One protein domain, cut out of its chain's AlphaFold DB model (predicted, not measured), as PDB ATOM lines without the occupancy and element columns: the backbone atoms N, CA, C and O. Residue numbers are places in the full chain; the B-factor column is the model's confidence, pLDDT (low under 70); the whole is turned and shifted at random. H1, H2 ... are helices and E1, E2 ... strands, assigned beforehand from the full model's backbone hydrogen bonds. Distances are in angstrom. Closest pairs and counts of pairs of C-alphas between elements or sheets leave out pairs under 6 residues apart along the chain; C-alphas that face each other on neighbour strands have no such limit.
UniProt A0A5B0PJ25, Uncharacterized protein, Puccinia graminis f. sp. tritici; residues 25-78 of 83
ATOM      1  N   VAL A  25     203.827 215.473 323.708       51.41
ATOM      2  CA  VAL A  25     204.622 214.477 322.975       51.41
ATOM      3  C   VAL A  25     205.505 215.147 321.922       51.41
ATOM      4  O   VAL A  25     205.357 214.853 320.751       51.41
ATOM      5  N   TYR A  26     206.424 216.044 322.297       54.94
ATOM      6  CA  TYR A  26     207.542 216.496 321.433       54.94
ATOM      7  C   TYR A  26     207.194 216.727 319.942       54.94
ATOM      8  O   TYR A  26     207.944 216.321 319.049       54.94
ATOM      9  N   ILE A  27     206.032 217.316 319.658       59.12
ATOM     10  CA  ILE A  27     205.512 217.400 318.293       59.12
ATOM     11  C   ILE A  27     206.217 218.578 317.636       59.12
ATOM     12  O   ILE A  27     206.205 219.690 318.163       59.12
ATOM     13  N   ARG A  28     206.922 218.321 316.534       69.38
ATOM     14  CA  ARG A  28     207.687 219.355 315.839       69.38
ATOM     15  C   ARG A  28     206.805 220.061 314.822       69.38
ATOM     16  O   ARG A  28     206.227 219.410 313.955       69.38
ATOM     17  N   HIS A  29     206.755 221.386 314.898       78.94
ATOM     18  CA  HIS A  29     206.173 222.225 313.863       78.94
ATOM     19  C   HIS A  29     207.124 222.292 312.674       78.94
ATOM     20  O   HIS A  29     208.257 222.759 312.803       78.94
ATOM     21  N   ALA A  30     206.654 221.856 311.511       83.50
ATOM     22  CA  ALA A  30     207.305 222.112 310.240       83.50
ATOM     23  C   ALA A  30     206.937 223.530 309.785       83.50
ATOM     24  O   ALA A  30     205.816 223.788 309.336       83.50
ATOM     25  N   CYS A  31     207.882 224.452 309.929       84.88
ATOM     26  CA  CYS A  31     207.729 225.856 309.582       84.88
ATOM     27  C   CYS A  31     208.420 226.133 308.256       84.88
ATOM     28  O   CYS A  31     209.589 225.789 308.074       84.88
ATOM     29  N   SER A  32     207.694 226.751 307.326       87.88
ATOM     30  CA  SER A  32     208.247 227.173 306.046       87.88
ATOM     31  C   SER A  32     208.362 228.683 305.955       87.88
ATOM     32  O   SER A  32     207.424 229.391 306.327       87.88
ATOM     33  N   TYR A  33     209.447 229.163 305.364       88.44
ATOM     34  CA  TYR A  33     209.606 230.558 304.973       88.44
ATOM     35  C   TYR A  33     210.279 230.651 303.605       88.44
ATOM     36  O   TYR A  33     210.898 229.693 303.139       88.44
ATOM     37  N   TYR A  34     210.111 231.789 302.941       88.81
ATOM     38  CA  TYR A  34     210.833 232.083 301.712       88.81
ATOM     39  C   TYR A  34     212.113 232.837 302.066       88.81
ATOM     40  O   TYR A  34     212.046 233.886 302.702       88.81
ATOM     41  N   ASP A  35     213.261 232.282 301.690       87.44
ATOM     42  CA  ASP A  35     214.570 232.893 301.904       87.44
ATOM     43  C   ASP A  35     214.911 233.762 300.681       87.44
ATOM     44  O   ASP A  35     215.118 233.207 299.596       87.44
ATOM     45  N   PRO A  36     214.911 235.105 300.806       86.94
ATOM     46  CA  PRO A  36     215.122 235.994 299.667       86.94
ATOM     47  C   PRO A  36     216.568 235.964 299.158       86.94
ATOM     48  O   PRO A  36     216.773 236.091 297.955       86.94
ATOM     49  N   ASP A  37     217.552 235.742 300.034       87.94
ATOM     50  CA  ASP A  37     218.968 235.625 299.666       87.94
ATOM     51  C   ASP A  37     219.234 234.391 298.796       87.94
ATOM     52  O   ASP A  37     219.995 234.439 297.831       87.94
ATOM     53  N   SER A  38     218.571 233.280 299.114       85.94
ATOM     54  CA  SER A  38     218.723 232.011 298.402       85.94
ATOM     55  C   SER A  38     217.641 231.767 297.339       85.94
ATOM     56  O   SER A  38     217.648 230.714 296.702       85.94
ATOM     57  N   LEU A  39     216.686 232.694 297.181       87.75
ATOM     58  CA  LEU A  39     215.519 232.622 296.289       87.75
ATOM     59  C   LEU A  39     214.728 231.301 296.369       87.75
ATOM     60  O   LEU A  39     214.165 230.835 295.375       87.75
ATOM     61  N   GLN A  40     214.660 230.684 297.550       90.62
ATOM     62  CA  GLN A  40     214.096 229.342 297.718       90.62
ATOM     63  C   GLN A  40     213.260 229.209 298.988       90.62
ATOM     64  O   GLN A  40     213.489 229.877 299.995       90.62
ATOM     65  N   TYR A  41     212.304 228.282 298.954       87.50
ATOM     66  CA  TYR A  41     211.556 227.899 300.145       87.50
ATOM     67  C   TYR A  41     212.427 227.070 301.074       87.50
ATOM     68  O   TYR A  41     213.065 226.111 300.645       87.50
ATOM     69  N   VAL A  42     212.419 227.419 302.350       89.12
ATOM     70  CA  VAL A  42     213.091 226.679 303.410       89.12
ATOM     71  C   VAL A  42     212.024 226.112 304.326       89.12
ATOM     72  O   VAL A  42     211.107 226.826 304.724       89.12
ATOM     73  N   LEU A  43     212.139 224.829 304.649       88.44
ATOM     74  CA  LEU A  43     211.286 224.130 305.597       88.44
ATOM     75  C   LEU A  43     212.162 223.549 306.699       88.44
ATOM     76  O   LEU A  43     213.133 222.848 306.417       88.44
ATOM     77  N   TYR A  44     211.817 223.824 307.948       86.19
ATOM     78  CA  TYR A  44     212.556 223.318 309.093       86.19
ATOM     79  C   TYR A  44     211.614 222.935 310.226       86.19
ATOM     80  O   TYR A  44     210.490 223.432 310.315       86.19
ATOM     81  N   ALA A  45     212.076 222.039 311.093       83.75
ATOM     82  CA  ALA A  45     211.299 221.566 312.225       83.75
ATOM     83  C   ALA A  45     211.720 222.250 313.529       83.75
ATOM     84  O   ALA A  45     212.900 222.281 313.878       83.75
ATOM     85  N   THR A  46     210.747 222.764 314.279       79.50
ATOM     86  CA  THR A  46     210.958 223.405 315.583       79.50
ATOM     87  C   THR A  46     210.003 222.856 316.639       79.50
ATOM     88  O   THR A  46     208.896 222.422 316.336       79.50
ATOM     89  N   LYS A  47     210.450 222.840 317.899       76.50
ATOM     90  CA  LYS A  47     209.628 222.463 319.066       76.50
ATOM     91  C   LYS A  47     208.690 223.591 319.509       76.50
ATOM     92  O   LYS A  47     207.799 223.361 320.315       76.50
ATOM     93  N   SER A  48     208.927 224.806 319.026       77.06
ATOM     94  CA  SER A  48     208.106 225.983 319.309       77.06
ATOM     95  C   SER A  48     207.167 226.276 318.144       77.06
ATOM     96  O   SER A  48     207.323 225.728 317.056       77.06
ATOM     97  N   SER A  49     206.215 227.183 318.351       76.31
ATOM     98  CA  SER A  49     205.415 227.731 317.257       76.31
ATOM     99  C   SER A  49     206.302 228.369 316.185       76.31
ATOM    100  O   SER A  49     207.356 228.934 316.494       76.31
ATOM    101  N   CYS A  50     205.842 228.338 314.935       81.12
ATOM    102  CA  CYS A  50     206.482 229.080 313.852       81.12
ATOM    103  C   CYS A  50     206.531 230.580 314.161       81.12
ATOM    104  O   CYS A  50     205.657 231.113 314.851       81.12
ATOM    105  N   LEU A  51     207.558 231.261 313.651       83.62
ATOM    106  CA  LEU A  51     207.647 232.713 313.794       83.62
ATOM    107  C   LEU A  51     206.550 233.400 312.972       83.62
ATOM    108  O   LEU A  51     205.946 232.806 312.080       83.62
ATOM    109  N   ARG A  52     206.307 234.677 313.270       79.56
ATOM    110  CA  ARG A  52     205.237 235.471 312.652       79.56
ATOM    111  C   ARG A  52     205.308 235.506 311.120       79.56
ATOM    112  O   ARG A  52     204.269 235.488 310.474       79.56
ATOM    113  N   ASP A  53     206.514 235.516 310.563       83.25
ATOM    114  CA  ASP A  53     206.764 235.578 309.117       83.25
ATOM    115  C   ASP A  53     206.871 234.190 308.465       83.25
ATOM    116  O   ASP A  53     207.354 234.040 307.343       83.25
ATOM    117  N   GLN A  54     206.443 233.146 309.177       83.50
ATOM    118  CA  GLN A  54     206.557 231.762 308.743       83.50
ATOM    119  C   GLN A  54     205.189 231.107 308.644       83.50
ATOM    120  O   GLN A  54     204.274 231.357 309.425       83.50
ATOM    121  N   THR A  55     205.064 230.198 307.686       82.31
ATOM    122  CA  THR A  55     203.859 229.396 307.506       82.31
ATOM    123  C   THR A  55     204.028 228.051 308.200       82.31
ATOM    124  O   THR A  55     204.944 227.296 307.875       82.31
ATOM    125  N   SER A  56     203.125 227.729 309.125       80.12
ATOM    126  CA  SER A  56     203.028 226.389 309.712       80.12
ATOM    127  C   SER A  56     202.449 225.421 308.683       80.12
ATOM    128  O   SER A  56     201.332 225.625 308.208       80.12
ATOM    129  N   LYS A  57     203.201 224.378 308.321       79.50
ATOM    130  CA  LYS A  57     202.799 223.397 307.301       79.50
ATOM    131  C   LYS A  57     202.178 222.149 307.907       79.50
ATOM    132  O   LYS A  57     201.071 221.783 307.526       79.50
ATOM    133  N   CYS A  58     202.876 221.503 308.835       76.88
ATOM    134  CA  CYS A  58     202.353 220.357 309.570       76.88
ATOM    135  C   CYS A  58     203.056 220.173 310.917       76.88
ATOM    136  O   CYS A  58     204.053 220.831 311.208       76.88
ATOM    137  N   CYS A  59     202.506 219.283 311.735       72.94
ATOM    138  CA  CYS A  59     202.995 218.954 313.064       72.94
ATOM    139  C   CYS A  59     203.253 217.453 313.148       72.94
ATOM    140  O   CYS A  59     202.398 216.697 313.600       72.94
ATOM    141  N   ASP A  60     204.401 217.019 312.638       66.38
ATOM    142  CA  ASP A  60     204.725 215.602 312.507       66.38
ATOM    143  C   ASP A  60     206.236 215.397 312.673       66.38
ATOM    144  O   ASP A  60     207.050 215.934 311.917       66.38
ATOM    145  N   LYS A  61     206.610 214.626 313.698       65.44
ATOM    146  CA  LYS A  61     208.008 214.315 314.026       65.44
ATOM    147  C   LYS A  61     208.672 213.388 313.000       65.44
ATOM    148  O   LYS A  61     209.898 213.336 312.962       65.44
ATOM    149  N   ASP A  62     207.880 212.660 312.214       70.12
ATOM    150  CA  ASP A  62     208.345 211.674 311.239       70.12
ATOM    151  C   ASP A  62     208.542 212.308 309.849       70.12
ATOM    152  O   ASP A  62     209.171 211.714 308.975       70.12
ATOM    153  N   LYS A  63     208.045 213.539 309.635       71.44
ATOM    154  CA  LYS A  63     208.231 214.289 308.380       71.44
ATOM    155  C   LYS A  63     209.551 215.052 308.317       71.44
ATOM    156  O   LYS A  63     210.116 215.159 307.230       71.44
ATOM    157  N   LEU A  64     210.034 215.570 309.448       72.69
ATOM    158  CA  LEU A  64     211.339 216.227 309.568       72.69
ATOM    159  C   LEU A  64     212.037 215.863 310.891       72.69
ATOM    160  O   LEU A  64     211.454 215.962 311.979       72.69
ATOM    161  N   GLY A  65     213.331 215.540 310.802       70.81
ATOM    162  CA  GLY A  65     214.212 215.337 311.953       70.81
ATOM    163  C   GLY A  65     214.459 216.603 312.790       70.81
ATOM    164  O   GLY A  65     214.085 217.714 312.413       70.81
ATOM    165  N   GLU A  66     215.093 216.458 313.964       70.56
ATOM    166  CA  GLU A  66     215.439 217.624 314.797       70.56
ATOM    167  C   GLU A  66     216.516 218.431 314.102       70.56
ATOM    168  O   GLU A  66     217.549 217.869 313.749       70.56
ATOM    169  N   GLY A  67     216.295 219.734 313.930       72.94
ATOM    170  CA  GLY A  67     217.277 220.589 313.267       72.94
ATOM    171  C   GLY A  67     217.473 220.258 311.788       72.94
ATOM    172  O   GLY A  67     218.375 220.808 311.161       72.94
ATOM    173  N   GLU A  68     216.634 219.388 311.214       80.19
ATOM    174  CA  GLU A  68     216.638 219.152 309.782       80.19
ATOM    175  C   GLU A  68     216.094 220.395 309.074       80.19
ATOM    176  O   GLU A  68     215.066 220.962 309.458       80.19
ATOM    177  N   ILE A  69     216.813 220.828 308.042       86.31
ATOM    178  CA  ILE A  69     216.448 221.960 307.200       86.31
ATOM    179  C   ILE A  69     216.428 221.449 305.768       86.31
ATOM    180  O   ILE A  69     217.455 221.033 305.234       86.31
ATOM    181  N   LYS A  70     215.262 221.509 305.135       87.81
ATOM    182  CA  LYS A  70     215.094 221.235 303.711       87.81
ATOM    183  C   LYS A  70     214.921 222.546 302.963       87.81
ATOM    184  O   LYS A  70     214.357 223.501 303.493       87.81
ATOM    185  N   LYS A  71     215.409 222.601 301.726       89.12
ATOM    186  CA  LYS A  71     215.354 223.805 300.890       89.12
ATOM    187  C   LYS A  71     214.835 223.470 299.495       89.12
ATOM    188  O   LYS A  71     214.912 222.324 299.062       89.12
ATOM    189  N   GLY A  72     214.296 224.463 298.798       85.88
ATOM    190  CA  GLY A  72     213.867 224.349 297.408       85.88
ATOM    191  C   GLY A  72     212.869 223.211 297.187       85.88
ATOM    192  O   GLY A  72     211.805 223.169 297.806       85.88
ATOM    193  N   ASN A  73     213.203 222.290 296.284       83.31
ATOM    194  CA  ASN A  73     212.317 221.187 295.921       83.31
ATOM    195  C   ASN A  73     212.138 220.171 297.063       83.31
ATOM    196  O   ASN A  73     211.041 219.651 297.253       83.31
ATOM    197  N   ASP A  74     213.170 219.936 297.881       82.75
ATOM    198  CA  ASP A  74     213.085 219.050 299.050       82.75
ATOM    199  C   ASP A  74     212.109 219.576 300.102       82.75
ATOM    200  O   ASP A  74     211.391 218.795 300.720       82.75
ATOM    201  N   ALA A  75     212.047 220.898 300.282       80.31
ATOM    202  CA  ALA A  75     211.081 221.534 301.174       80.31
ATOM    203  C   ALA A  75     209.636 221.352 300.677       80.31
ATOM    204  O   ALA A  75     208.733 221.139 301.483       80.31
ATOM    205  N   GLN A  76     209.417 221.404 299.360       74.88
ATOM    206  CA  GLN A  76     208.095 221.226 298.748       74.88
ATOM    207  C   GLN A  76     207.628 219.764 298.740       74.88
ATOM    208  O   GLN A  76     206.430 219.508 298.819       74.88
ATOM    209  N   ASN A  77     208.562 218.811 298.683       76.62
ATOM    210  CA  ASN A  77     208.260 217.377 298.700       76.62
ATOM    211  C   ASN A  77     207.958 216.822 300.094       76.62
ATOM    212  O   ASN A  77     207.561 215.660 300.225       76.62
ATOM    213  N   VAL A  78     208.118 217.619 301.153       76.25
ATOM    214  CA  VAL A  78     207.625 217.210 302.464       76.25
ATOM    215  C   VAL A  78     206.112 217.230 302.415       76.25
ATOM    216  O   VAL A  78     205.502 218.293 302.360       76.25
TER     217      VAL A  78
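AT A GLANCE: This is residues 25 to 78 of the 83 residues of an uncharacterized protein of Puccinia graminis f. sp. tritici (UniProt A0A5B0PJ25). One small, strongly twisted sheet has the long hairpin of E1 and E2 in its middle, with E3 along one side and the short E4 along the other. A short helix, H1, follows E4 directly and packs on one face of the sheet. The printed part has 54 residues, with four named strands and one named helix in the chain order E1, E2, E3, E4, H1; the sheet runs E3, E1, E2, E4, all antiparallel, and the class is mostly strand. The whole is compact, with a radius of gyration of the C-alphas of 10.4 A, and its spans of 34 by 23 by 15 A are only just elongated.

IN THESE COORDINATES: E1, residues 29 to 35, begins at C-alpha 29 (206.173, 222.225, 313.863) and is 18.1 A long. E2, residues 40 to 46, is 19.1 A long. E3 is residues 55 to 59, 11.9 A, and E4 is residues 69 to 71, 6.7 A. H1, residues 72 to 76, is 6.7 A long and ends at C-alpha 76 (208.095, 221.226, 298.748).

HOW THE PARTS SIT: The hairpin E1 and E2 is antiparallel at 153 degrees, with N 31 and O 44 at 2.8 A. E3 is antiparallel to E1 at 152 degrees, with N 55 and O 32 at 2.8 A. E4 is antiparallel to E2 at 163 degrees, with N 43 and O 70 at 2.8 A. H1 is on the sheet at a height over the sheet of 6.6 A, over none of the strands, but only just: 2 of its 5 C-alphas fall on E2. The closest C-alphas of E2 and H1, those of Gln 40 and Gly 72, are 5.0 A apart. In H1 every O i to N i+4 pair is within hydrogen-bond range.

THE WHOLE: The two C-alphas farthest apart, those of Val 25 and Asp 37, are 34.6 A apart. The printed part has no cut and no long link. The mean pLDDT of the printed part is 79.4; residues 25 to 28 and 60 to 61 are under 70.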